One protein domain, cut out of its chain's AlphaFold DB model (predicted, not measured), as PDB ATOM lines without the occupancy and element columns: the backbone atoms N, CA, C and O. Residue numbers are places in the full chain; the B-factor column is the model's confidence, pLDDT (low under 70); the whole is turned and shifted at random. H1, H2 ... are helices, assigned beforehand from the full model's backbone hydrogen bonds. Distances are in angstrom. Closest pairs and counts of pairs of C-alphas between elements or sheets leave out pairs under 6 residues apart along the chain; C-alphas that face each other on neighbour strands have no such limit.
ATOM      1  N   SER A 300      -2.143 -32.724 -13.057       97.56
ATOM      2  CA  SER A 300      -2.378 -31.817 -11.924       97.56
ATOM      3  C   SER A 300      -3.471 -30.796 -12.233       97.56
ATOM      4  O   SER A 300      -3.405 -30.100 -13.249       97.56
ATOM      5  N   ASP A 301      -4.447 -30.680 -11.330       97.69
ATOM      6  CA  ASP A 301      -5.502 -29.661 -11.382       97.69
ATOM      7  C   ASP A 301      -5.034 -28.285 -10.859       97.69
ATOM      8  O   ASP A 301      -5.740 -27.290 -11.027       97.69
ATOM      9  N   ASP A 302      -3.849 -28.193 -10.235       98.00
ATOM     10  CA  ASP A 302      -3.298 -26.916  -9.768       98.00
ATOM     11  C   ASP A 302      -2.610 -26.178 -10.927       98.00
ATOM     12  O   ASP A 302      -1.515 -26.533 -11.375       98.00
ATOM     13  N   ALA A 303      -3.237 -25.097 -11.394       98.25
ATOM     14  CA  ALA A 303      -2.694 -24.251 -12.450       98.25
ATOM     15  C   ALA A 303      -1.307 -23.673 -12.117       98.25
ATOM     16  O   ALA A 303      -0.508 -23.444 -13.026       98.25
ATOM     17  N   ARG A 304      -0.992 -23.468 -10.831       98.31
ATOM     18  CA  ARG A 304       0.336 -23.013 -10.401       98.31
ATOM     19  C   ARG A 304       1.380 -24.099 -10.602       98.31
ATOM     20  O   ARG A 304       2.452 -23.790 -11.106       98.31
ATOM     21  N   GLU A 305       1.074 -25.358 -10.277       98.12
ATOM     22  CA  GLU A 305       1.979 -26.478 -10.582       98.12
ATOM     23  C   GLU A 305       2.237 -26.573 -12.090       98.12
ATOM     24  O   GLU A 305       3.380 -26.726 -12.514       98.12
ATOM     25  N   ASN A 306       1.190 -26.423 -12.908       98.44
ATOM     26  CA  ASN A 306       1.305 -26.507 -14.365       98.44
ATOM     27  C   ASN A 306       2.156 -25.371 -14.956       98.44
ATOM     28  O   ASN A 306       3.025 -25.629 -15.787       98.44
ATOM     29  N   LEU A 307       1.964 -24.126 -14.511       98.19
ATOM     30  CA  LEU A 307       2.766 -22.993 -14.982       98.19
ATOM     31  C   LEU A 307       4.186 -22.970 -14.396       98.19
ATOM     32  O   LEU A 307       5.130 -22.575 -15.082       98.19
ATOM     33  N   GLY A 308       4.376 -23.440 -13.162       97.69
ATOM     34  CA  GLY A 308       5.705 -23.674 -12.589       97.69
ATOM     35  C   GLY A 308       6.486 -24.708 -13.398       97.69
ATOM     36  O   GLY A 308       7.637 -24.489 -13.766       97.69
ATOM     37  N   PHE A 309       5.825 -25.799 -13.776       98.38
ATOM     38  CA  PHE A 309       6.396 -26.804 -14.662       98.38
ATOM     39  C   PHE A 309       6.732 -26.241 -16.056       98.38
ATOM     40  O   PHE A 309       7.829 -26.489 -16.559       98.38
ATOM     41  N   LEU A 310       5.838 -25.443 -16.657       98.00
ATOM     42  CA  LEU A 310       6.073 -24.789 -17.952       98.00
ATOM     43  C   LEU A 310       7.303 -23.876 -17.923       98.00
ATOM     44  O   LEU A 310       8.152 -23.947 -18.809       98.00
ATOM     45  N   THR A 311       7.405 -23.031 -16.897       96.94
ATOM     46  CA  THR A 311       8.525 -22.095 -16.741       96.94
ATOM     47  C   THR A 311       9.840 -22.834 -16.499       96.94
ATOM     48  O   THR A 311      10.828 -22.528 -17.162       96.94
ATOM     49  N   LEU A 312       9.861 -23.881 -15.663       97.06
ATOM     50  CA  LEU A 312      11.047 -24.730 -15.501       97.06
ATOM     51  C   LEU A 312      11.458 -25.409 -16.810       97.06
ATOM     52  O   LEU A 312      12.636 -25.378 -17.164       97.06
ATOM     53  N   ALA A 313      10.508 -25.978 -17.556       97.75
ATOM     54  CA  ALA A 313      10.785 -26.550 -18.872       97.75
ATOM     55  C   ALA A 313      11.374 -25.497 -19.826       97.75
ATOM     56  O   ALA A 313      12.363 -25.771 -20.503       97.75
ATOM     57  N   GLY A 314      10.829 -24.277 -19.806       96.81
ATOM     58  CA  GLY A 314      11.325 -23.120 -20.548       96.81
ATOM     59  C   GLY A 314      12.759 -22.734 -20.212       96.81
ATOM     60  O   GLY A 314      13.580 -22.624 -21.115       96.81
ATOM     61  N   THR A 315      13.092 -22.615 -18.921       96.25
ATOM     62  CA  THR A 315      14.456 -22.280 -18.459       96.25
ATOM     63  C   THR A 315      15.487 -23.358 -18.793       96.25
ATOM     64  O   THR A 315      16.671 -23.064 -18.956       96.25
ATOM     65  N   GLN A 316      15.053 -24.618 -18.882       97.81
ATOM     66  CA  GLN A 316      15.900 -25.716 -19.339       97.81
ATOM     67  C   GLN A 316      15.999 -25.778 -20.863       97.81
ATOM     68  O   GLN A 316      16.988 -26.303 -21.374       97.81
ATOM     69  N   ALA A 317      15.005 -25.259 -21.578       96.88
ATOM     70  CA  ALA A 317      15.064 -24.999 -23.006       96.88
ATOM     71  C   ALA A 317      15.750 -23.645 -23.281       96.88
ATOM     72  O   ALA A 317      16.199 -22.948 -22.374       96.88
ATOM     73  N   ARG A 318      15.876 -23.265 -24.554       95.31
ATOM     74  CA  ARG A 318      16.358 -21.929 -24.953       95.31
ATOM     75  C   ARG A 318      15.214 -20.953 -25.246       95.31
ATOM     76  O   ARG A 318      15.423 -19.966 -25.944       95.31
ATOM     77  N   VAL A 319      14.016 -21.230 -24.732       96.50
ATOM     78  CA  VAL A 319      12.808 -20.443 -25.002       96.50
ATOM     79  C   VAL A 319      12.608 -19.431 -23.878       96.50
ATOM     80  O   VAL A 319      12.398 -19.809 -22.729       96.50
ATOM     81  N   VAL A 320      12.724 -18.145 -24.208       93.38
ATOM     82  CA  VAL A 320      12.695 -17.046 -23.222       93.38
ATOM     83  C   VAL A 320      11.355 -16.309 -23.225       93.38
ATOM     84  O   VAL A 320      10.929 -15.813 -22.187       93.38
ATOM     85  N   ASP A 321      10.695 -16.244 -24.379       95.50
ATOM     86  CA  ASP A 321       9.423 -15.541 -24.548       95.50
ATOM     87  C   ASP A 321       8.262 -16.339 -23.914       95.50
ATOM     88  O   ASP A 321       8.030 -17.482 -24.326       95.50
ATOM     89  N   PRO A 322       7.517 -15.772 -22.942       94.62
ATOM     90  CA  PRO A 322       6.358 -16.420 -22.325       94.62
ATOM     91  C   PRO A 322       5.299 -16.910 -23.321       94.62
ATOM     92  O   PRO A 322       4.729 -17.984 -23.109       94.62
ATOM     93  N   ASN A 323       5.080 -16.182 -24.419       95.75
ATOM     94  CA  ASN A 323       4.118 -16.586 -25.447       95.75
ATOM     95  C   ASN A 323       4.615 -17.805 -26.206       95.75
ATOM     96  O   ASN A 323       3.908 -18.805 -26.320       95.75
ATOM     97  N   ALA A 324       5.880 -17.783 -26.623       96.38
ATOM     98  CA  ALA A 324       6.514 -18.935 -27.243       96.38
ATOM     99  C   ALA A 324       6.523 -20.168 -26.319       96.38
ATOM    100  O   ALA A 324       6.317 -21.286 -26.795       96.38
ATOM    101  N   LEU A 325       6.711 -19.995 -25.002       94.94
ATOM    102  CA  LEU A 325       6.621 -21.095 -24.033       94.94
ATOM    103  C   LEU A 325       5.246 -21.765 -24.080       94.94
ATOM    104  O   LEU A 325       5.159 -22.984 -24.251       94.94
ATOM    105  N   ALA A 326       4.185 -20.970 -23.953       96.75
ATOM    106  CA  ALA A 326       2.813 -21.454 -23.974       96.75
ATOM    107  C   ALA A 326       2.434 -22.082 -25.328       96.75
ATOM    108  O   ALA A 326       1.889 -23.186 -25.354       96.75
ATOM    109  N   GLU A 327       2.785 -21.436 -26.444       97.00
ATOM    110  CA  GLU A 327       2.466 -21.903 -27.799       97.00
ATOM    111  C   GLU A 327       3.181 -23.201 -28.188       97.00
ATOM    112  O   GLU A 327       2.657 -23.970 -28.994       97.00
ATOM    113  N   THR A 328       4.395 -23.446 -27.683       97.50
ATOM    114  CA  THR A 328       5.253 -24.517 -28.222       97.50
ATOM    115  C   THR A 328       5.474 -25.670 -27.260       97.50
ATOM    116  O   THR A 328       5.386 -26.830 -27.680       97.50
ATOM    117  N   ILE A 329       5.726 -25.385 -25.979       97.62
ATOM    118  CA  ILE A 329       6.042 -26.416 -24.990       97.62
ATOM    119  C   ILE A 329       4.769 -27.163 -24.610       97.62
ATOM    120  O   ILE A 329       4.725 -28.382 -24.754       97.62
ATOM    121  N   ALA A 330       3.715 -26.462 -24.179       97.31
ATOM    122  CA  ALA A 330       2.482 -27.103 -23.720       97.31
ATOM    123  C   ALA A 330       1.922 -28.151 -24.710       97.31
ATOM    124  O   ALA A 330       1.753 -29.306 -24.295       97.31
ATOM    125  N   PRO A 331       1.729 -27.851 -26.012       97.56
ATOM    126  CA  PRO A 331       1.256 -28.857 -26.962       97.56
ATOM    127  C   PRO A 331       2.270 -29.983 -27.210       97.56
ATOM    128  O   PRO A 331       1.858 -31.140 -27.326       97.56
ATOM    129  N   ALA A 332       3.581 -29.701 -27.236       98.19
ATOM    130  CA  ALA A 332       4.602 -30.746 -27.377       98.19
ATOM    131  C   ALA A 332       4.514 -31.771 -26.241       98.19
ATOM    132  O   ALA A 332       4.585 -32.979 -26.479       98.19
ATOM    133  N   LEU A 333       4.336 -31.293 -25.006       98.19
ATOM    134  CA  LEU A 333       4.253 -32.146 -23.824       98.19
ATOM    135  C   LEU A 333       2.961 -32.959 -23.807       98.19
ATOM    136  O   LEU A 333       3.024 -34.165 -23.576       98.19
ATOM    137  N   VAL A 334       1.814 -32.341 -24.103       97.69
ATOM    138  CA  VAL A 334       0.525 -33.051 -24.185       97.69
ATOM    139  C   VAL A 334       0.588 -34.173 -25.221       97.69
ATOM    140  O   VAL A 334       0.226 -35.309 -24.911       97.69
ATOM    141  N   ASN A 335       1.109 -33.890 -26.418       97.94
ATOM    142  CA  ASN A 335       1.224 -34.893 -27.476       97.94
ATOM    143  C   ASN A 335       2.213 -36.006 -27.108       97.94
ATOM    144  O   ASN A 335       1.903 -37.183 -27.267       97.94
ATOM    145  N   THR A 336       3.378 -35.647 -26.562       98.06
ATOM    146  CA  THR A 336       4.418 -36.614 -26.176       98.06
ATOM    147  C   THR A 336       3.941 -37.544 -25.063       98.06
ATOM    148  O   THR A 336       4.125 -38.757 -25.163       98.06
ATOM    149  N   VAL A 337       3.278 -37.015 -24.028       98.06
ATOM    150  CA  VAL A 337       2.696 -37.829 -22.945       98.06
ATOM    151  C   VAL A 337       1.623 -38.779 -23.484       98.06
ATOM    152  O   VAL A 337       1.536 -39.920 -23.037       98.06
ATOM    153  N   GLY A 338       0.862 -38.360 -24.500       97.12
ATOM    154  CA  GLY A 338      -0.118 -39.212 -25.181       97.12
ATOM    155  C   GLY A 338       0.466 -40.484 -25.815       97.12
ATOM    156  O   GLY A 338      -0.269 -41.449 -26.013       97.12
ATOM    157  N   THR A 339       1.777 -40.533 -26.081       97.19
ATOM    158  CA  THR A 339       2.463 -41.711 -26.662       97.19
ATOM    159  C   THR A 339       2.804 -42.810 -25.646       97.19
ATOM    160  O   THR A 339       3.242 -43.903 -26.025       97.19
ATOM    161  N   VAL A 340       2.623 -42.521 -24.353       96.94
ATOM    162  CA  VAL A 340       2.937 -43.399 -23.215       96.94
ATOM    163  C   VAL A 340       1.775 -43.413 -22.206       96.94
ATOM    164  O   VAL A 340       1.952 -43.041 -21.046       96.94
ATOM    165  N   PRO A 341       0.561 -43.832 -22.617       95.56
ATOM    166  CA  PRO A 341      -0.654 -43.685 -21.807       95.56
ATOM    167  C   PRO A 341      -0.623 -44.451 -20.475       95.56
ATOM    168  O   PRO A 341      -1.270 -44.028 -19.521       95.56
ATOM    169  N   GLU A 342       0.146 -45.541 -20.400       95.44
ATOM    170  CA  GLU A 342       0.297 -46.373 -19.197       95.44
ATOM    171  C   GLU A 342       1.315 -45.803 -18.190       95.44
ATOM    172  O   GLU A 342       1.399 -46.256 -17.047       95.44
ATOM    173  N   GLN A 343       2.117 -44.813 -18.594       96.06
ATOM    174  CA  GLN A 343       3.107 -44.187 -17.722       96.06
ATOM    175  C   GLN A 343       2.435 -43.184 -16.772       96.06
ATOM    176  O   GLN A 343       1.482 -42.488 -17.125       96.06
ATOM    177  N   ASN A 344       2.974 -43.042 -15.555       97.38
ATOM    178  CA  ASN A 344       2.577 -41.959 -14.656       97.38
ATOM    179  C   ASN A 344       2.727 -40.597 -15.363       97.38
ATOM    180  O   ASN A 344       3.823 -40.243 -15.791       97.38
ATOM    181  N   ARG A 345       1.639 -39.821 -15.452       97.31
ATOM    182  CA  ARG A 345       1.592 -38.558 -16.210       97.31
ATOM    183  C   ARG A 345       2.605 -37.507 -15.745       97.31
ATOM    184  O   ARG A 345       3.251 -36.879 -16.582       97.31
ATOM    185  N   LYS A 346       2.819 -37.346 -14.432       97.56
ATOM    186  CA  LYS A 346       3.836 -36.415 -13.901       97.56
ATOM    187  C   LYS A 346       5.242 -36.827 -14.342       97.56
ATOM    188  O   LYS A 346       6.040 -35.993 -14.748       97.56
ATOM    189  N   GLU A 347       5.535 -38.121 -14.322       97.69
ATOM    190  CA  GLU A 347       6.825 -38.640 -14.777       97.69
ATOM    191  C   GLU A 347       6.988 -38.531 -16.305       97.69
ATOM    192  O   GLU A 347       8.011 -38.045 -16.786       97.69
ATOM    193  N   ALA A 348       5.964 -38.910 -17.075       98.19
ATOM    194  CA  ALA A 348       5.961 -38.812 -18.534       98.19
ATOM    195  C   ALA A 348       6.139 -37.362 -19.015       98.19
ATOM    196  O   ALA A 348       6.925 -37.105 -19.924       98.19
ATOM    197  N   SER A 349       5.453 -36.404 -18.382       98.12
ATOM    198  CA  SER A 349       5.574 -34.979 -18.719       98.12
ATOM    199  C   SER A 349       6.973 -34.443 -18.424       98.12
ATOM    200  O   SER A 349       7.540 -33.755 -19.271       98.12
ATOM    201  N   ARG A 350       7.593 -34.817 -17.298       98.44
ATOM    202  CA  ARG A 350       8.995 -34.464 -17.005       98.44
ATOM    203  C   ARG A 350       9.967 -35.032 -18.036       98.44
ATOM    204  O   ARG A 350      10.864 -34.317 -18.478       98.44
ATOM    205  N   GLN A 351       9.780 -36.285 -18.457       98.44
ATOM    206  CA  GLN A 351      10.593 -36.898 -19.515       98.44
ATOM    207  C   GLN A 351      10.403 -36.183 -20.861       98.44
ATOM    208  O   GLN A 351      11.382 -35.892 -21.549       98.44
ATOM    209  N   ALA A 352       9.163 -35.831 -21.208       98.50
ATOM    210  CA  ALA A 352       8.846 -35.057 -22.404       98.50
ATOM    211  C   ALA A 352       9.497 -33.661 -22.381       98.50
ATOM    212  O   ALA A 352      10.087 -33.238 -23.373       98.50
ATOM    213  N   ALA A 353       9.451 -32.970 -21.240       98.50
ATOM    214  CA  ALA A 353      10.038 -31.642 -21.073       98.50
ATOM    215  C   ALA A 353      11.567 -31.674 -21.132       98.50
ATOM    216  O   ALA A 353      12.184 -30.814 -21.754       98.50
ATOM    217  N   ALA A 354      12.182 -32.702 -20.551       98.50
ATOM    218  CA  ALA A 354      13.617 -32.927 -20.644       98.50
ATOM    219  C   ALA A 354      14.076 -33.214 -22.082       98.50
ATOM    220  O   ALA A 354      15.097 -32.684 -22.520       98.50
ATOM    221  N   LEU A 355      13.308 -34.013 -22.830       98.44
ATOM    222  CA  LEU A 355      13.561 -34.276 -24.246       98.44
ATOM    223  C   LEU A 355      13.429 -32.997 -25.090       98.44
ATOM    224  O   LEU A 355      14.300 -32.711 -25.909       98.44
ATOM    225  N   PHE A 356      12.376 -32.206 -24.859       98.56
ATOM    226  CA  PHE A 356      12.188 -30.903 -25.501       98.56
ATOM    227  C   PHE A 356      13.367 -29.963 -25.219       98.56
ATOM    228  O   PHE A 356      13.958 -29.404 -26.142       98.56
ATOM    229  N   ALA A 357      13.761 -29.832 -23.950       98.25
ATOM    230  CA  ALA A 357      14.885 -29.001 -23.534       98.25
ATOM    231  C   ALA A 357      16.202 -29.424 -24.207       98.25
ATOM    232  O   ALA A 357      16.955 -28.571 -24.681       98.25
ATOM    233  N   ALA A 358      16.466 -30.732 -24.293       98.00
ATOM    234  CA  ALA A 358      17.642 -31.270 -24.970       98.00
ATOM    235  C   ALA A 358      17.649 -30.899 -26.463       98.00
ATOM    236  O   ALA A 358      18.647 -30.376 -26.962       98.00
ATOM    237  N   PHE A 359      16.531 -31.094 -27.168       98.06
ATOM    238  CA  PHE A 359      16.428 -30.752 -28.588       98.06
ATOM    239  C   PHE A 359      16.552 -29.245 -28.847       98.06
ATOM    240  O   PHE A 359      17.322 -28.867 -29.725       98.06
ATOM    241  N   SER A 360      15.900 -28.390 -28.052       98.06
ATOM    242  CA  SER A 360      16.018 -26.924 -28.179       98.06
ATOM    243  C   SER A 360      17.457 -26.440 -27.955       98.06
ATOM    244  O   SER A 360      17.949 -25.567 -28.676       98.06
ATOM    245  N   LYS A 361      18.177 -27.025 -26.986       97.00
ATOM    246  CA  LYS A 361      19.592 -26.707 -26.737       97.00
ATOM    247  C   LYS A 361      20.494 -27.110 -27.902       97.00
ATOM    248  O   LYS A 361      21.373 -26.330 -28.262       97.00
ATOM    249  N   GLU A 362      20.275 -28.297 -28.463       96.81
ATOM    250  CA  GLU A 362      21.079 -28.850 -29.556       96.81
ATOM    251  C   GLU A 362      20.912 -28.061 -30.859       96.81
ATOM    252  O   GLU A 362      21.896 -27.787 -31.541       96.81
ATOM    253  N   THR A 363      19.685 -27.658 -31.193       96.44
ATOM    254  CA  THR A 363      19.398 -26.924 -32.438       96.44
ATOM    255  C   THR A 363      19.451 -25.409 -32.289       96.44
ATOM    256  O   THR A 363      19.315 -24.697 -33.278       96.44
ATOM    257  N   ALA A 364      19.667 -24.907 -31.070       96.75
ATOM    258  CA  ALA A 364      19.614 -23.485 -30.748       96.75
ATOM    259  C   ALA A 364      18.275 -22.806 -31.108       96.75
ATOM    260  O   ALA A 364      18.243 -21.598 -31.331       96.75
ATOM    261  N   ASP A 365      17.173 -23.558 -31.131       97.12
ATOM    262  CA  ASP A 365      15.835 -23.025 -31.394       97.12
ATOM    263  C   ASP A 365      15.310 -22.268 -30.165       97.12
ATOM    264  O   ASP A 365      14.889 -22.867 -29.169       97.12
ATOM    265  N   THR A 366      15.348 -20.935 -30.246       96.50
ATOM    266  CA  THR A 366      14.901 -20.019 -29.186       96.50
ATOM    267  C   THR A 366      13.394 -19.784 -29.173       96.50
ATOM    268  O   THR A 366      12.874 -19.208 -28.223       96.50
ATOM    269  N   THR A 367      12.689 -20.194 -30.230       96.88
ATOM    270  CA  THR A 367      11.227 -20.063 -30.323       96.88
ATOM    271  C   THR A 367      10.518 -21.327 -29.862       96.88
ATOM    272  O   THR A 367       9.360 -21.273 -29.471       96.88
ATOM    273  N   GLY A 368      11.196 -22.473 -29.932       97.62
ATOM    274  CA  GLY A 368      10.647 -23.773 -29.570       97.62
ATOM    275  C   GLY A 368       9.706 -24.373 -30.614       97.62
ATOM    276  O   GLY A 368       9.250 -25.497 -30.418       97.62
ATOM    277  N   ARG A 369       9.398 -23.681 -31.723       97.44
ATOM    278  CA  ARG A 369       8.418 -24.156 -32.719       97.44
ATOM    279  C   ARG A 369       8.898 -25.417 -33.427       97.44
ATOM    280  O   ARG A 369       8.203 -26.431 -33.417       97.44
ATOM    281  N   SER A 370      10.105 -25.381 -33.986       97.50
ATOM    282  CA  SER A 370      10.691 -26.548 -34.651       97.50
ATOM    283  C   SER A 370      10.995 -27.658 -33.639       97.50
ATOM    284  O   SER A 370      10.766 -28.835 -33.919       97.50
ATOM    285  N   THR A 371      11.418 -27.287 -32.426       98.12
ATOM    286  CA  THR A 371      11.626 -28.233 -31.319       98.12
ATOM    287  C   THR A 371      10.333 -28.957 -30.942       98.12
ATOM    288  O   THR A 371      10.342 -30.173 -30.794       98.12
ATOM    289  N   SER A 372       9.208 -28.247 -30.847       98.19
ATOM    290  CA  SER A 372       7.889 -28.804 -30.520       98.19
ATOM    291  C   SER A 372       7.469 -29.891 -31.506       98.19
ATOM    292  O   SER A 372       7.101 -31.007 -31.109       98.19
ATOM    293  N   THR A 373       7.611 -29.605 -32.803       98.06
ATOM    294  CA  THR A 373       7.368 -30.576 -33.873       98.06
ATOM    295  C   THR A 373       8.324 -31.764 -33.773       98.06
ATOM    296  O   THR A 373       7.869 -32.908 -33.801       98.06
ATOM    297  N   ALA A 374       9.625 -31.521 -33.596       98.06
ATOM    298  CA  ALA A 374      10.632 -32.575 -33.523       98.06
ATOM    299  C   ALA A 374      10.447 -33.502 -32.311       98.06
ATOM    300  O   ALA A 374      10.510 -34.720 -32.463       98.06
ATOM    301  N   THR A 375      10.172 -32.951 -31.125       98.44
ATOM    302  CA  THR A 375       9.889 -33.722 -29.905       98.44
ATOM    303  C   THR A 375       8.657 -34.601 -30.092       98.44
ATOM    304  O   THR A 375       8.715 -35.797 -29.810       98.44
ATOM    305  N   THR A 376       7.576 -34.038 -30.643       98.25
ATOM    306  CA  THR A 376       6.334 -34.778 -30.906       98.25
ATOM    307  C   THR A 376       6.554 -35.904 -31.921       98.25
ATOM    308  O   THR A 376       6.154 -37.041 -31.680       98.25
ATOM    309  N   GLN A 377       7.219 -35.615 -33.046       97.88
ATOM    310  CA  GLN A 377       7.523 -36.612 -34.075       97.88
ATOM    311  C   GLN A 377       8.404 -37.733 -33.526       97.88
ATOM    312  O   GLN A 377       8.084 -38.903 -33.709       97.88
ATOM    313  N   PHE A 378       9.477 -37.395 -32.811       98.25
ATOM    314  CA  PHE A 378      10.379 -38.388 -32.237       98.25
ATOM    315  C   PHE A 378       9.663 -39.299 -31.229       98.25
ATOM    316  O   PHE A 378       9.828 -40.516 -31.283       98.25
ATOM    317  N   ALA A 379       8.825 -38.742 -30.351       98.12
ATOM    318  CA  ALA A 379       8.037 -39.525 -29.401       98.12
ATOM    319  C   ALA A 379       7.013 -40.445 -30.089       98.12
ATOM    320  O   ALA A 379       6.889 -41.615 -29.721       98.12
ATOM    321  N   ASN A 380       6.317 -39.943 -31.114       97.75
ATOM    322  CA  ASN A 380       5.370 -40.731 -31.905       97.75
ATOM    323  C   ASN A 380       6.065 -41.882 -32.638       97.75
ATOM    324  O   ASN A 380       5.575 -43.012 -32.614       97.75
ATOM    325  N   GLU A 381       7.221 -41.619 -33.251       97.75
ATOM    326  CA  GLU A 381       8.006 -42.646 -33.932       97.75
ATOM    327  C   GLU A 381       8.550 -43.680 -32.948       97.75
ATOM    328  O   GLU A 381       8.498 -44.872 -33.245       97.75
ATOM    329  N   LEU A 382       8.989 -43.276 -31.749       97.50
ATOM    330  CA  LEU A 382       9.346 -44.224 -30.689       97.50
ATOM    331  C   LEU A 382       8.154 -45.114 -30.321       97.50
ATOM    332  O   LEU A 382       8.287 -46.335 -30.302       97.50
ATOM    333  N   GLY A 383       6.981 -44.534 -30.058       96.62
ATOM    334  CA  GLY A 383       5.789 -45.314 -29.718       96.62
ATOM    335  C   GLY A 383       5.373 -46.282 -30.823       96.62
ATOM    336  O   GLY A 383       5.185 -47.473 -30.569       96.62
ATOM    337  N   SER A 384       5.305 -45.799 -32.063       96.50
ATOM    338  CA  SER A 384       4.971 -46.610 -33.236       96.50
ATOM    339  C   SER A 384       5.999 -47.714 -33.478       96.50
ATOM    340  O   SER A 384       5.633 -48.861 -33.735       96.50
ATOM    341  N   PHE A 385       7.293 -47.405 -33.390       96.88
ATOM    342  CA  PHE A 385       8.353 -48.381 -33.605       96.88
ATOM    343  C   PHE A 385       8.314 -49.495 -32.561       96.88
ATOM    344  O   PHE A 385       8.258 -50.659 -32.947       96.88
ATOM    345  N   PHE A 386       8.291 -49.164 -31.266       95.81
ATOM    346  CA  PHE A 386       8.304 -50.167 -30.196       95.81
ATOM    347  C   PHE A 386       7.020 -51.013 -30.183       95.81
ATOM    348  O   PHE A 386       7.109 -52.236 -30.051       95.81
ATOM    349  N   GLY A 387       5.851 -50.405 -30.428       94.31
ATOM    350  CA  GLY A 387       4.585 -51.137 -30.551       94.31
ATOM    351  C   GLY A 387       4.583 -52.117 -31.729       94.31
ATOM    352  O   GLY A 387       4.252 -53.293 -31.571       94.31
ATOM    353  N   ASN A 388       5.041 -51.672 -32.904       95.50
ATOM    354  CA  ASN A 388       5.155 -52.535 -34.080       95.50
ATOM    355  C   ASN A 388       6.227 -53.617 -33.904       95.50
ATOM    356  O   ASN A 388       6.021 -54.752 -34.326       95.50
ATOM    357  N   PHE A 389       7.366 -53.290 -33.293       94.75
ATOM    358  CA  PHE A 389       8.462 -54.233 -33.079       94.75
ATOM    359  C   PHE A 389       8.039 -55.369 -32.143       94.75
ATOM    360  O   PHE A 389       8.303 -56.535 -32.433       94.75
ATOM    361  N   GLN A 390       7.311 -55.060 -31.065       93.38
ATOM    362  CA  GLN A 390       6.755 -56.081 -30.179       93.38
ATOM    363  C   GLN A 390       5.771 -57.001 -30.915       93.38
ATOM    364  O   GLN A 390       5.864 -58.222 -30.775       93.38
ATOM    365  N   GLN A 391       4.875 -56.444 -31.737       94.56
ATOM    366  CA  GLN A 391       3.950 -57.253 -32.534       94.56
ATOM    367  C   GLN A 391       4.698 -58.138 -33.542       94.56
ATOM    368  O   GLN A 391       4.447 -59.337 -33.612       94.56
ATOM    369  N   GLN A 392       5.688 -57.586 -34.249       95.06
ATOM    370  CA  GLN A 392       6.537 -58.341 -35.176       95.06
ATOM    371  C   GLN A 392       7.279 -59.485 -34.480       95.06
ATOM    372  O   GLN A 392       7.433 -60.557 -35.059       95.06
ATOM    373  N   MET A 393       7.723 -59.288 -33.238       93.94
ATOM    374  CA  MET A 393       8.359 -60.333 -32.435       93.94
ATOM    375  C   MET A 393       7.386 -61.457 -32.057       93.94
ATOM    376  O   MET A 393       7.774 -62.626 -32.074       93.94
ATOM    377  N   ILE A 394       6.130 -61.127 -31.737       93.81
ATOM    378  CA  ILE A 394       5.070 -62.112 -31.477       93.81
ATOM    379  C   ILE A 394       4.778 -62.907 -32.755       93.81
ATOM    380  O   ILE A 394       4.857 -64.136 -32.743       93.81
ATOM    381  N   ASP A 395       4.549 -62.212 -33.868       96.12
ATOM    382  CA  ASP A 395       4.249 -62.826 -35.163       96.12
ATOM    383  C   ASP A 395       5.406 -63.716 -35.643       96.12
ATOM    384  O   ASP A 395       5.188 -64.828 -36.131       96.12
ATOM    385  N   ALA A 396       6.654 -63.265 -35.461       96.00
ATOM    386  CA  ALA A 396       7.844 -64.035 -35.797       96.00
ATOM    387  C   ALA A 396       7.924 -65.338 -34.994       96.00
ATOM    388  O   ALA A 396       8.210 -66.384 -35.578       96.00
ATOM    389  N   ARG A 397       7.633 -65.310 -33.684       95.50
ATOM    390  CA  ARG A 397       7.608 -66.519 -32.839       95.50
ATOM    391  C   ARG A 397       6.538 -67.499 -33.305       95.50
ATOM    392  O   ARG A 397       6.853 -68.662 -33.544       95.50
ATOM    393  N   SER A 398       5.314 -67.024 -33.532       96.75
ATOM    394  CA  SER A 398       4.230 -67.867 -34.050       96.75
ATOM    395  C   SER A 398       4.564 -68.462 -35.422       96.75
ATOM    396  O   SER A 398       4.268 -69.627 -35.688       96.75
ATOM    397  N   LYS A 399       5.230 -67.700 -36.297       97.06
ATOM    398  CA  LYS A 399       5.657 -68.191 -37.612       97.06
ATOM    399  C   LYS A 399       6.780 -69.224 -37.511       97.06
ATOM    400  O   LYS A 399       6.734 -70.214 -38.237       97.06
ATOM    401  N   VAL A 400       7.744 -69.045 -36.606       97.44
ATOM    402  CA  VAL A 400       8.781 -70.055 -36.334       97.44
ATOM    403  C   VAL A 400       8.155 -71.357 -35.841       97.44
ATOM    404  O   VAL A 400       8.475 -72.401 -36.396       97.44
ATOM    405  N   GLU A 401       7.191 -71.307 -34.918       97.19
ATOM    406  CA  GLU A 401       6.477 -72.509 -34.457       97.19
ATOM    407  C   GLU A 401       5.739 -73.234 -35.594       97.19
ATOM    408  O   GLU A 401       5.710 -74.465 -35.646       97.19
ATOM    409  N   LEU A 402       5.132 -72.491 -36.525       97.12
ATOM    410  CA  LEU A 402       4.487 -73.077 -37.705       97.12
ATOM    411  C   LEU A 402       5.502 -73.719 -38.660       97.12
ATOM    412  O   LEU A 402       5.229 -74.782 -39.219       97.12
ATOM    413  N   LEU A 403       6.659 -73.085 -38.860       96.56
ATOM    414  CA  LEU A 403       7.742 -73.629 -39.683       96.56
ATOM    415  C   LEU A 403       8.360 -74.870 -39.031       96.56
ATOM    416  O   LEU A 403       8.596 -75.850 -39.732       96.56
ATOM    417  N   ASP A 404       8.532 -74.876 -37.708       96.81
ATOM    418  CA  ASP A 404       8.987 -76.039 -36.939       96.81
ATOM    419  C   ASP A 404       8.045 -77.235 -37.118       96.81
ATOM    420  O   ASP A 404       8.506 -78.345 -37.379       96.81
ATOM    421  N   ARG A 405       6.724 -77.012 -37.079       97.06
ATOM    422  CA  ARG A 405       5.735 -78.066 -37.369       97.06
ATOM    423  C   ARG A 405       5.846 -78.584 -38.802       97.06
ATOM    424  O   ARG A 405       5.828 -79.788 -39.012       97.06
ATOM    425  N   LYS A 406       6.006 -77.700 -39.794       96.25
ATOM    426  CA  LYS A 406       6.184 -78.118 -41.198       96.25
ATOM    427  C   LYS A 406       7.455 -78.941 -41.410       96.25
ATOM    428  O   LYS A 406       7.420 -79.887 -42.189       96.25
ATOM    429  N   ILE A 407       8.546 -78.576 -40.736       93.69
ATOM    430  CA  ILE A 407       9.812 -79.319 -40.764       93.69
ATOM    431  C   ILE A 407       9.629 -80.689 -40.105       93.69
ATOM    432  O   ILE A 407      10.042 -81.695 -40.672       93.69
ATOM    433  N   ALA A 408       8.961 -80.749 -38.949       95.94
ATOM    434  CA  ALA A 408       8.655 -82.012 -38.276       95.94
ATOM    435  C   ALA A 408       7.768 -82.937 -39.132       95.94
ATOM    436  O   ALA A 408       7.979 -84.146 -39.149       95.94
ATOM    437  N   ASP A 409       6.831 -82.367 -39.895       97.25
ATOM    438  CA  ASP A 409       5.955 -83.091 -40.822       97.25
ATOM    439  C   ASP A 409       6.645 -83.503 -42.145       97.25
ATOM    440  O   ASP A 409       6.005 -84.132 -42.991       97.25
ATOM    441  N   GLY A 410       7.906 -83.109 -42.381       96.00
ATOM    442  CA  GLY A 410       8.617 -83.335 -43.650       96.00
ATOM    443  C   GLY A 410       8.035 -82.568 -44.847       96.00
ATOM    444  O   GLY A 410       8.231 -82.960 -45.997       96.00
ATOM    445  N   LYS A 411       7.273 -81.497 -44.587       96.56
ATOM    446  CA  LYS A 411       6.611 -80.639 -45.589       96.56
ATOM    447  C   LYS A 411       7.347 -79.312 -45.795       96.56
ATOM    448  O   LYS A 411       6.759 -78.334 -46.269       96.56
ATOM    449  N   ASP A 412       8.596 -79.222 -45.365       95.38
ATOM    450  CA  ASP A 412       9.397 -78.019 -45.492       95.38
ATOM    451  C   ASP A 412      10.032 -77.875 -46.881       95.38
ATOM    452  O   ASP A 412      10.222 -78.829 -47.630       95.38
ATOM    453  N   THR A 413      10.337 -76.633 -47.240       96.62
ATOM    454  CA  THR A 413      11.074 -76.259 -48.450       96.62
ATOM    455  C   THR A 413      12.355 -75.546 -48.031       96.62
ATOM    456  O   THR A 413      12.447 -75.062 -46.900       96.62
ATOM    457  N   GLU A 414      13.334 -75.409 -48.928       96.00
ATOM    458  CA  GLU A 414      14.552 -74.645 -48.615       96.00
ATOM    459  C   GLU A 414      14.224 -73.194 -48.222       96.00
ATOM    460  O   GLU A 414      14.724 -72.687 -47.220       96.00
ATOM    461  N   ALA A 415      13.252 -72.579 -48.902       95.94
ATOM    462  CA  ALA A 415      12.734 -71.260 -48.541       95.94
ATOM    463  C   ALA A 415      12.159 -71.211 -47.109       95.94
ATOM    464  O   ALA A 415      12.360 -70.225 -46.403       95.94
ATOM    465  N   ASN A 416      11.486 -72.274 -46.640       95.94
ATOM    466  CA  ASN A 416      10.999 -72.354 -45.256       95.94
ATOM    467  C   ASN A 416      12.161 -72.391 -44.249       95.94
ATOM    468  O   ASN A 416      12.054 -71.802 -43.173       95.94
ATOM    469  N   ARG A 417      13.269 -73.069 -44.580       96.06
ATOM    470  CA  ARG A 417      14.463 -73.145 -43.720       96.06
ATOM    471  C   ARG A 417      15.196 -71.810 -43.653       96.06
ATOM    472  O   ARG A 417      15.582 -71.389 -42.561       96.06
ATOM    473  N   GLU A 418      15.344 -71.129 -44.786       96.62
ATOM    474  CA  GLU A 418      15.934 -69.790 -44.849       96.62
ATOM    475  C   GLU A 418      15.091 -68.759 -44.089       96.62
ATOM    476  O   GLU A 418      15.626 -68.013 -43.263       96.62
ATOM    477  N   ASP A 419      13.770 -68.757 -44.294       96.44
ATOM    478  CA  ASP A 419      12.851 -67.862 -43.584       96.44
ATOM    479  C   ASP A 419      12.869 -68.134 -42.073       96.44
ATOM    480  O   ASP A 419      13.003 -67.206 -41.276       96.44
ATOM    481  N   ARG A 420      12.871 -69.408 -41.657       97.06
ATOM    482  CA  ARG A 420      13.047 -69.787 -40.248       97.06
ATOM    483  C   ARG A 420      14.359 -69.252 -39.677       97.06
ATOM    484  O   ARG A 420      14.358 -68.699 -38.581       97.06
ATOM    485  N   LYS A 421      15.478 -69.401 -40.396       97.38
ATOM    486  CA  LYS A 421      16.792 -68.899 -39.960       97.38
ATOM    487  C   LYS A 421      16.776 -67.378 -39.793       97.38
ATOM    488  O   LYS A 421      17.284 -66.875 -38.792       97.38
ATOM    489  N   ARG A 422      16.153 -66.652 -40.728       96.44
ATOM    490  CA  ARG A 422      15.969 -65.195 -40.651       96.44
ATOM    491  C   ARG A 422      15.118 -64.791 -39.444       96.44
ATOM    492  O   ARG A 422      15.503 -63.880 -38.716       96.44
ATOM    493  N   LEU A 423      13.989 -65.462 -39.217       96.12
ATOM    494  CA  LEU A 423      13.092 -65.170 -38.094       96.12
ATOM    495  C   LEU A 423      13.741 -65.488 -36.747       96.12
ATOM    496  O   LEU A 423      13.602 -64.705 -35.818       96.12
ATOM    497  N   LEU A 424      14.496 -66.585 -36.640       96.38
ATOM    498  CA  LEU A 424      15.257 -66.900 -35.430       96.38
ATOM    499  C   LEU A 424      16.331 -65.852 -35.138       96.38
ATOM    500  O   LEU A 424      16.485 -65.465 -33.984       96.38
ATOM    501  N   ALA A 425      17.037 -65.354 -36.159       93.88
ATOM    502  CA  ALA A 425      17.991 -64.261 -35.982       93.88
ATOM    503  C   ALA A 425      17.299 -62.979 -35.483       93.88
ATOM    504  O   ALA A 425      17.796 -62.341 -34.560       93.88
ATOM    505  N   PHE A 426      16.127 -62.643 -36.035       92.81
ATOM    506  CA  PHE A 426      15.310 -61.518 -35.566       92.81
ATOM    507  C   PHE A 426      14.812 -61.717 -34.121       92.81
ATOM    508  O   PHE A 426      14.921 -60.812 -33.298       92.81
ATOM    509  N   ILE A 427      14.339 -62.919 -33.773       93.50
ATOM    510  CA  ILE A 427      13.893 -63.249 -32.412       93.50
ATOM    511  C   ILE A 427      15.051 -63.181 -31.413       93.50
ATOM    512  O   ILE A 427      14.859 -62.695 -30.301       93.50
ATOM    513  N   GLU A 428      16.241 -63.656 -31.784       92.38
ATOM    514  CA  GLU A 428      17.421 -63.579 -30.922       92.38
ATOM    515  C   GLU A 428      17.867 -62.118 -30.736       92.38
ATOM    516  O   GLU A 428      18.196 -61.726 -29.620       92.38
ATOM    517  N   GLN A 429      17.784 -61.279 -31.780       89.56
ATOM    518  CA  GLN A 429      18.027 -59.831 -31.673       89.56
ATOM    519  C   GLN A 429      17.041 -59.131 -30.725       89.56
ATOM    520  O   GLN A 429      17.437 -58.225 -29.990       89.56
ATOM    521  N   GLY A 430      15.771 -59.547 -30.727       88.69
ATOM    522  CA  GLY A 430      14.730 -59.047 -29.822       88.69
ATOM    523  C   GLY A 430      14.565 -59.866 -28.538       88.69
ATOM    524  O   GLY A 430      13.538 -59.768 -27.861       88.69
ATOM    525  N   LYS A 431      15.513 -60.737 -28.186       87.50
ATOM    526  CA  LYS A 431      15.383 -61.593 -27.005       87.50
ATOM    527  C   LYS A 431      15.421 -60.762 -25.729       87.50
ATOM    528  O   LYS A 431      16.284 -59.914 -25.549       87.50
ATOM    529  N   GLY A 432      14.460 -61.010 -24.841       81.81
ATOM    530  CA  GLY A 432      14.277 -60.205 -23.630       81.81
ATOM    531  C   GLY A 432      13.709 -58.807 -23.891       81.81
ATOM    532  O   GLY A 432      13.511 -58.062 -22.935       81.81
ATOM    533  N   PHE A 433      13.403 -58.455 -25.145       86.00
ATOM    534  CA  PHE A 433      12.748 -57.195 -25.455       86.00
ATOM    535  C   PHE A 433      11.310 -57.205 -24.937       86.00
ATOM    536  O   PHE A 433      10.500 -58.067 -25.292       86.00
ATOM    537  N   GLN A 434      11.001 -56.209 -24.124       85.75
ATOM    538  CA  GLN A 434       9.656 -55.789 -23.769       85.75
ATOM    539  C   GLN A 434       9.603 -54.288 -24.038       85.75
ATOM    540  O   GLN A 434      10.602 -53.610 -23.780       85.75
ATOM    541  N   ASP A 435       8.489 -53.775 -24.577       89.94
ATOM    542  CA  ASP A 435       8.320 -52.325 -24.708       89.94
ATOM    543  C   ASP A 435       8.530 -51.699 -23.318       89.94
ATOM    544  O   ASP A 435       7.783 -52.036 -22.396       89.94
ATOM    545  N   PRO A 436       9.538 -50.824 -23.130       87.69
ATOM    546  CA  PRO A 436       9.887 -50.287 -21.816       87.69
ATOM    547  C   PRO A 436       8.800 -49.430 -21.144       87.69
ATOM    548  O   PRO A 436       9.074 -48.846 -20.093       87.69
ATOM    549  N   ALA A 437       7.613 -49.305 -21.756       92.38
ATOM    550  CA  ALA A 437       6.403 -48.585 -21.333       92.38
ATOM    551  C   ALA A 437       6.573 -47.075 -21.078       92.38
ATOM    552  O   ALA A 437       5.591 -46.340 -21.012       92.38
ATOM    553  N   THR A 438       7.813 -46.605 -20.962       97.25
ATOM    554  CA  THR A 438       8.196 -45.234 -20.650       97.25
ATOM    555  C   THR A 438       9.000 -44.625 -21.788       97.25
ATOM    556  O   THR A 438       9.738 -45.324 -22.491       97.25
ATOM    557  N   LEU A 439       8.907 -43.304 -21.945       97.19
ATOM    558  CA  LEU A 439       9.638 -42.584 -22.989       97.19
ATOM    559  C   LEU A 439      11.155 -42.779 -22.844       97.19
ATOM    560  O   LEU A 439      11.830 -43.183 -23.791       97.19
ATOM    561  N   PHE A 440      11.693 -42.556 -21.642       97.56
ATOM    562  CA  PHE A 440      13.119 -42.755 -21.374       97.56
ATOM    563  C   PHE A 440      13.537 -44.224 -21.444       97.56
ATOM    564  O   PHE A 440      14.656 -44.507 -21.866       97.56
ATOM    565  N   GLY A 441      12.657 -45.165 -21.094       96.75
ATOM    566  CA  GLY A 441      12.924 -46.587 -21.276       96.75
ATOM    567  C   GLY A 441      13.107 -46.945 -22.751       96.75
ATOM    568  O   GLY A 441      14.075 -47.622 -23.094       96.75
ATOM    569  N   ARG A 442      12.239 -46.437 -23.638       97.25
ATOM    570  CA  ARG A 442      12.358 -46.628 -25.096       97.25
ATOM    571  C   ARG A 442      13.656 -46.027 -25.637       97.25
ATOM    572  O   ARG A 442      14.376 -46.699 -26.370       97.25
ATOM    573  N   ILE A 443      14.012 -44.809 -25.216       97.31
ATOM    574  CA  ILE A 443      15.305 -44.190 -25.565       97.31
ATOM    575  C   ILE A 443      16.471 -45.057 -25.067       97.31
ATOM    576  O   ILE A 443      17.381 -45.360 -25.835       97.31
ATOM    577  N   SER A 444      16.424 -45.518 -23.814       96.00
ATOM    578  CA  SER A 444      17.458 -46.373 -23.224       96.00
ATOM    579  C   SER A 444      17.606 -47.703 -23.965       96.00
ATOM    580  O   SER A 444      18.726 -48.174 -24.135       96.00
ATOM    581  N   ALA A 445      16.512 -48.299 -24.445       95.06
ATOM    582  CA  ALA A 445      16.566 -49.528 -25.233       95.06
ATOM    583  C   ALA A 445      17.308 -49.320 -26.566       95.06
ATOM    584  O   ALA A 445      18.110 -50.174 -26.954       95.06
ATOM    585  N   LEU A 446      17.117 -48.167 -27.225       95.75
ATOM    586  CA  LEU A 446      17.906 -47.787 -28.405       95.75
ATOM    587  C   LEU A 446      19.379 -47.522 -28.051       95.75
ATOM    588  O   LEU A 446      20.265 -47.907 -28.808       95.75
ATOM    589  N   GLN A 447      19.652 -46.919 -26.891       95.50
ATOM    590  CA  GLN A 447      21.017 -46.662 -26.414       95.50
ATOM    591  C   GLN A 447      21.802 -47.951 -26.134       95.50
ATOM    592  O   GLN A 447      23.010 -47.991 -26.364       95.50
ATOM    593  N   THR A 448      21.140 -49.001 -25.639       94.44
ATOM    594  CA  THR A 448      21.788 -50.277 -25.294       94.44
ATOM    595  C   THR A 448      21.889 -51.256 -26.460       94.44
ATOM    596  O   THR A 448      22.736 -52.147 -26.427       94.44
ATOM    597  N   ASN A 449      21.034 -51.130 -27.481       93.62
ATOM    598  CA  ASN A 449      20.978 -52.065 -28.602       93.62
ATOM    599  C   ASN A 449      21.129 -51.341 -29.949       93.62
ATOM    600  O   ASN A 449      20.157 -50.871 -30.542       93.62
ATOM    601  N   ASN A 450      22.368 -51.318 -30.456       93.88
ATOM    602  CA  ASN A 450      22.706 -50.686 -31.733       93.88
ATOM    603  C   ASN A 450      21.902 -51.252 -32.912       93.88
ATOM    604  O   ASN A 450      21.522 -50.487 -33.788       93.88
ATOM    605  N   ALA A 451      21.591 -52.554 -32.928       91.88
ATOM    606  CA  ALA A 451      20.833 -53.154 -34.028       91.88
ATOM    607  C   ALA A 451      19.386 -52.633 -34.071       91.88
ATOM    608  O   ALA A 451      18.887 -52.275 -35.137       91.88
ATOM    609  N   ILE A 452      18.731 -52.528 -32.908       93.19
ATOM    610  CA  ILE A 452      17.383 -51.946 -32.803       93.19
ATOM    611  C   ILE A 452      17.420 -50.458 -33.171       93.19
ATOM    612  O   ILE A 452      16.546 -49.978 -33.890       93.19
ATOM    613  N   ARG A 453      18.452 -49.730 -32.735       95.50
ATOM    614  CA  ARG A 453      18.660 -48.323 -33.099       95.50
ATOM    615  C   ARG A 453      18.837 -48.123 -34.602       95.50
ATOM    616  O   ARG A 453      18.205 -47.237 -35.172       95.50
ATOM    617  N   ASP A 454      19.651 -48.943 -35.253       95.25
ATOM    618  CA  ASP A 454      19.868 -48.860 -36.698       95.25
ATOM    619  C   ASP A 454      18.574 -49.186 -37.462       95.25
ATOM    620  O   ASP A 454      18.244 -48.517 -38.441       95.25
ATOM    621  N   GLN A 455      17.774 -50.139 -36.967       94.44
ATOM    622  CA  GLN A 455      16.445 -50.420 -37.512       94.44
ATOM    623  C   GLN A 455      15.477 -49.244 -37.311       94.44
ATOM    624  O   GLN A 455      14.729 -48.915 -38.232       94.44
ATOM    625  N   PHE A 456      15.502 -48.579 -36.156       96.19
ATOM    626  CA  PHE A 456      14.691 -47.389 -35.894       96.19
ATOM    627  C   PHE A 456      15.006 -46.258 -36.887       96.19
ATOM    628  O   PHE A 456      14.093 -45.713 -37.505       96.19
ATOM    629  N   PHE A 457      16.288 -45.977 -37.135       96.62
ATOM    630  CA  PHE A 457      16.721 -44.948 -38.093       96.62
ATOM    631  C   PHE A 457      16.745 -45.394 -39.560       96.62
ATOM    632  O   PHE A 457      17.068 -44.584 -40.429       96.62
ATOM    633  N   SER A 458      16.390 -46.646 -39.861       95.62
ATOM    634  CA  SER A 458      16.186 -47.084 -41.250       95.62
ATOM    635  C   SER A 458      14.955 -46.429 -41.887       95.62
ATOM    636  O   SER A 458      14.857 -46.339 -43.110       95.62
ATOM    637  N   ARG A 459      14.025 -45.943 -41.053       92.81
ATOM    638  CA  ARG A 459      12.909 -45.096 -41.467       92.81
ATOM    639  C   ARG A 459      13.405 -43.658 -41.525       92.81
ATOM    640  O   ARG A 459      13.913 -43.133 -40.537       92.81
ATOM    641  N   GLU A 460      13.261 -43.006 -42.670       92.56
ATOM    642  CA  GLU A 460      13.542 -41.578 -42.751       92.56
ATOM    643  C   GLU A 460      12.393 -40.794 -42.111       92.56
ATOM    644  O   GLU A 460      11.276 -40.792 -42.620       92.56
ATOM    645  N   PHE A 461      12.671 -40.116 -40.999       95.88
ATOM    646  CA  PHE A 461      11.733 -39.202 -40.354       95.88
ATOM    647  C   PHE A 461      12.466 -37.987 -39.775       95.88
ATOM    648  O   PHE A 461      13.697 -37.975 -39.648       95.88
ATOM    649  N   GLY A 462      11.685 -36.965 -39.426       94.44
ATOM    650  CA  GLY A 462      12.177 -35.724 -38.844       94.44
ATOM    651  C   GLY A 462      12.817 -34.764 -39.838       94.44
ATOM    652  O   GLY A 462      13.323 -35.137 -40.902       94.44
ATOM    653  N   GLU A 463      12.831 -33.495 -39.451       95.62
ATOM    654  CA  GLU A 463      13.551 -32.459 -40.181       95.62
ATOM    655  C   GLU A 463      15.065 -32.698 -40.122       95.62
ATOM    656  O   GLU A 463      15.609 -33.174 -39.121       95.62
ATOM    657  N   VAL A 464      15.769 -32.317 -41.193       96.50
ATOM    658  CA  VAL A 464      17.219 -32.532 -41.344       96.50
ATOM    659  C   VAL A 464      18.009 -31.993 -40.148       96.50
ATOM    660  O   VAL A 464      18.921 -32.666 -39.673       96.50
ATOM    661  N   GLN A 465      17.616 -30.832 -39.617       96.50
ATOM    662  CA  GLN A 465      18.278 -30.189 -38.478       96.50
ATOM    663  C   GLN A 465      18.195 -30.994 -37.166       96.50
ATOM    664  O   GLN A 465      19.102 -30.899 -36.345       96.50
ATOM    665  N   PHE A 466      17.175 -31.845 -36.980       97.19
ATOM    666  CA  PHE A 466      17.026 -32.666 -35.768       97.19
ATOM    667  C   PHE A 466      17.553 -34.095 -35.917       97.19
ATOM    668  O   PHE A 466      17.743 -34.776 -34.909       97.19
ATOM    669  N   LYS A 467      17.872 -34.563 -37.135       96.19
ATOM    670  CA  LYS A 467      18.416 -35.921 -37.343       96.19
ATOM    671  C   LYS A 467      19.691 -36.170 -36.524       96.19
ATOM    672  O   LYS A 467      19.887 -37.275 -36.018       96.19
ATOM    673  N   GLY A 468      20.538 -35.148 -36.367       96.06
ATOM    674  CA  GLY A 468      21.717 -35.200 -35.493       96.06
ATOM    675  C   GLY A 468      21.339 -35.378 -34.019       96.06
ATOM    676  O   GLY A 468      21.818 -36.308 -33.372       96.06
ATOM    677  N   ALA A 469      20.412 -34.554 -33.522       96.69
ATOM    678  CA  ALA A 469      19.908 -34.620 -32.150       96.69
ATOM    679  C   ALA A 469      19.276 -35.986 -31.824       96.69
ATOM    680  O   ALA A 469      19.566 -36.572 -30.782       96.69
ATOM    681  N   PHE A 470      18.478 -36.545 -32.741       97.38
ATOM    682  CA  PHE A 470      17.841 -37.855 -32.564       97.38
ATOM    683  C   PHE A 470      18.870 -38.981 -32.414       97.38
ATOM    684  O   PHE A 470      18.752 -39.836 -31.533       97.38
ATOM    685  N   LYS A 471      19.916 -38.985 -33.249       96.44
ATOM    686  CA  LYS A 471      20.996 -39.980 -33.155       96.44
ATOM    687  C   LYS A 471      21.806 -39.825 -31.870       96.44
ATOM    688  O   LYS A 471      22.161 -40.823 -31.245       96.44
ATOM    689  N   ARG A 472      22.078 -38.588 -31.451       96.88
ATOM    690  CA  ARG A 472      22.843 -38.305 -30.231       96.88
ATOM    691  C   ARG A 472      22.082 -38.695 -28.968       96.88
ATOM    692  O   ARG A 472      22.645 -39.388 -28.131       96.88
ATOM    693  N   VAL A 473      20.788 -38.373 -28.863       96.56
ATOM    694  CA  VAL A 473      19.979 -38.764 -27.690       96.56
ATOM    695  C   VAL A 473      19.794 -40.283 -27.585       96.56
ATOM    696  O   VAL A 473      19.625 -40.816 -26.495       96.56
ATOM    697  N   THR A 474      19.880 -41.013 -28.699       96.62
ATOM    698  CA  THR A 474      19.816 -42.488 -28.738       96.62
ATOM    699  C   THR A 474      21.193 -43.159 -28.694       96.62
ATOM    700  O   THR A 474      21.299 -44.369 -28.883       96.62
ATOM    701  N   THR A 475      22.264 -42.407 -28.428       95.38
ATOM    702  CA  THR A 475      23.616 -42.939 -28.228       95.38
ATOM    703  C   THR A 475      24.006 -42.788 -26.761       95.38
ATOM    704  O   THR A 475      24.011 -41.684 -26.222       95.38
ATOM    705  N   ALA A 476      24.308 -43.907 -26.094       87.06
ATOM    706  CA  ALA A 476      24.668 -43.904 -24.678       87.06
ATOM    707  C   ALA A 476      25.886 -43.003 -24.403       87.06
ATOM    708  O   ALA A 476      26.839 -42.994 -25.181       87.06
ATOM    709  N   ALA A 477      25.863 -42.300 -23.266       86.00
ATOM    710  CA  ALA A 477      26.937 -41.419 -22.793       86.00
ATOM    711  C   ALA A 477      27.270 -40.216 -23.703       86.00
ATOM    712  O   ALA A 477      28.289 -39.555 -23.492       86.00
ATOM    713  N   ASP A 478      26.410 -39.883 -24.670       95.12
ATOM    714  CA  ASP A 478      26.515 -38.619 -25.397       95.12
ATOM    715  C   ASP A 478      26.194 -37.429 -24.470       95.12
ATOM    716  O   ASP A 478      25.358 -37.517 -23.564       95.12
ATOM    717  N   ALA A 479      26.839 -36.282 -24.702       94.12
ATOM    718  CA  ALA A 479      26.589 -35.058 -23.941       94.12
ATOM    719  C   ALA A 479      25.112 -34.613 -23.976       94.12
ATOM    720  O   ALA A 479      24.630 -34.024 -23.010       94.12
ATOM    721  N   LEU A 480      24.382 -34.922 -25.055       94.31
ATOM    722  CA  LEU A 480      22.960 -34.623 -25.193       94.31
ATOM    723  C   LEU A 480      22.094 -35.505 -24.281       94.31
ATOM    724  O   LEU A 480      21.190 -34.982 -23.635       94.31
ATOM    725  N   ASP A 481      22.391 -36.806 -24.166       94.94
ATOM    726  CA  ASP A 481      21.723 -37.694 -23.197       94.94
ATOM    727  C   ASP A 481      21.984 -37.222 -21.761       94.94
ATOM    728  O   ASP A 481      21.055 -37.119 -20.957       94.94
ATOM    729  N   LYS A 482      23.231 -36.839 -21.454       95.81
ATOM    730  CA  LYS A 482      23.572 -36.272 -20.144       95.81
ATOM    731  C   LYS A 482      22.768 -34.998 -19.859       95.81
ATOM    732  O   LYS A 482      22.137 -34.913 -18.808       95.81
ATOM    733  N   SER A 483      22.723 -34.054 -20.805       96.06
ATOM    734  CA  SER A 483      21.927 -32.826 -20.667       96.06
ATOM    735  C   SER A 483      20.435 -33.123 -20.506       96.06
ATOM    736  O   SER A 483      19.767 -32.435 -19.738       96.06
ATOM    737  N   MET A 484      19.898 -34.116 -21.217       97.50
ATOM    738  CA  MET A 484      18.501 -34.533 -21.079       97.50
ATOM    739  C   MET A 484      18.228 -35.050 -19.658       97.50
ATOM    740  O   MET A 484      17.268 -34.624 -19.018       97.50
ATOM    741  N   ARG A 485      19.091 -35.921 -19.122       97.38
ATOM    742  CA  ARG A 485      18.950 -36.467 -17.759       97.38
ATOM    743  C   ARG A 485      19.116 -35.396 -16.676       97.38
ATOM    744  O   ARG A 485      18.373 -35.408 -15.696       97.38
ATOM    745  N   GLU A 486      20.036 -34.450 -16.861       97.44
ATOM    746  CA  GLU A 486      20.212 -33.287 -15.978       97.44
ATOM    747  C   GLU A 486      18.963 -32.387 -15.975       97.44
ATOM    748  O   GLU A 486      18.461 -32.015 -14.908       97.44
ATOM    749  N   SER A 487      18.398 -32.096 -17.153       97.62
ATOM    750  CA  SER A 487      17.143 -31.346 -17.258       97.62
ATOM    751  C   SER A 487      15.975 -32.101 -16.620       97.62
ATOM    752  O   SER A 487      15.206 -31.490 -15.888       97.62
ATOM    753  N   PHE A 488      15.876 -33.424 -16.776       98.00
ATOM    754  CA  PHE A 488      14.863 -34.234 -16.087       98.00
ATOM    755  C   PHE A 488      14.963 -34.147 -14.551       98.00
ATOM    756  O   PHE A 488      13.944 -34.051 -13.864       98.00
ATOM    757  N   GLY A 489      16.180 -34.148 -13.998       97.56
ATOM    758  CA  GLY A 489      16.399 -33.973 -12.558       97.56
ATOM    759  C   GLY A 489      15.978 -32.591 -12.045       97.56
ATOM    760  O   GLY A 489      15.497 -32.473 -10.918       97.56
ATOM    761  N   THR A 490      16.109 -31.565 -12.887       97.44
ATOM    762  CA  THR A 490      15.791 -30.170 -12.546       97.44
ATOM    763  C   THR A 490      14.308 -29.843 -12.717       97.44
ATOM    764  O   THR A 490      13.733 -29.124 -11.906       97.44
ATOM    765  N   ILE A 491      13.675 -30.364 -13.769       97.50
ATOM    766  CA  ILE A 491      12.271 -30.091 -14.077       97.50
ATOM    767  C   ILE A 491      11.398 -30.898 -13.116       97.50
ATOM    768  O   ILE A 491      11.370 -32.129 -13.172       97.50
ATOM    769  N   GLN A 492      10.662 -30.201 -12.256       96.25
ATOM    770  CA  GLN A 492       9.708 -30.781 -11.314       96.25
ATOM    771  C   GLN A 492       8.296 -30.271 -11.615       96.25
ATOM    772  O   GLN A 492       8.114 -29.155 -12.098       96.25
ATOM    773  N   VAL A 493       7.291 -31.107 -11.342       95.50
ATOM    774  CA  VAL A 493       5.874 -30.709 -11.381       95.50
ATOM    775  C   VAL A 493       5.460 -30.384  -9.952       95.50
ATOM    776  O   VAL A 493       4.867 -31.218  -9.260       95.50
ATOM    777  N   ASP A 494       5.851 -29.197  -9.497       94.50
ATOM    778  CA  ASP A 494       5.545 -28.700  -8.163       94.50
ATOM    779  C   ASP A 494       5.166 -27.216  -8.174       94.50
ATOM    780  O   ASP A 494       5.435 -26.460  -9.111       94.50
TER     781      ASP A 494
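What this domain is: This is residues 300 to 494 of the 739 residues of an uncharacterized protein of Roseiconus nitratireducens (UniProt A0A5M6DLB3). A head of short, mostly crossed helices gathers round H3, with H1, H2, H6, H8 and H9 packed on it. The long helix H4 starts in this head and runs out as an arm, and H5 folds back on its far part. The 195 printed residues hold nine named helices, H1 to H9 in order, and no named strand: all helix. The whole is loose, with a radius of gyration of the C-alphas of 20.1 A, and spans 70 by 35 by 25 A, the arm making the length.

How they stand to each other: H1, residues 303 to 316, touches H2, residues 322 to 338, with residues 310 to 314 alone; the closest C-alphas, of Gly 314 and Leu 325, are 6.2 A apart. H3, residues 345 to 363, is the hub, touching six helices. H1, H3 and H9, residues 479 to 490, form a bundle, a group of helices running lengthwise together; the closest C-alphas of H3 and H9, Ala 354 and Phe 488, are 4.9 A apart. H4, residues 369 to 408, touches H2 with residues 369 to 380 alone, at a shallow tilt of 11 degrees, the same way; Ala 332 and Ser 372 have the closest C-alphas, 4.9 A apart. H5, residues 414 to 429, touches residues 393 to 403 of H4 alone, at a steep tilt of 47 degrees, opposite ways; the closest C-alphas, of Val 400 and Arg 420, are 5.8 A apart. H6, residues 439 to 448, touches residues 348 to 352 of H3 alone, closest at the C-alphas of Gln 351 and Phe 440, 6.6 A. H6 and H7, residues 450 to 456, touch only at the corner, closest at the C-alphas of Leu 446 and Arg 453, 4.8 A. H8, residues 464 to 473, touches residues 359 to 363 of H3 alone, closest at the C-alphas of Phe 359 and Ala 469, 6.3 A. Every O i to N i+4 pair is within hydrogen-bond range in H1, H3, H4, H5, H6, H7 and H9, against 11 of 13 in H2 and 4 of 6 in H8.

Where its parts are: H1 begins at C-alpha 303, (-2.694, -24.251, -12.450). H4 measures 58.1 A, from C-alpha 369 at (8.418, -24.156, -32.719) to C-alpha 408 at (8.655, -82.012, -38.276); H3 measures 26.8 A. H9 ends at C-alpha 490, (15.791, -30.170, -12.546).

The domain as a whole: The C-alphas farthest apart, of Asp 321 and Gly 410, are 70.4 A apart. The printed part has no cut, no link is long, and no printed residue is under 70 in pLDDT.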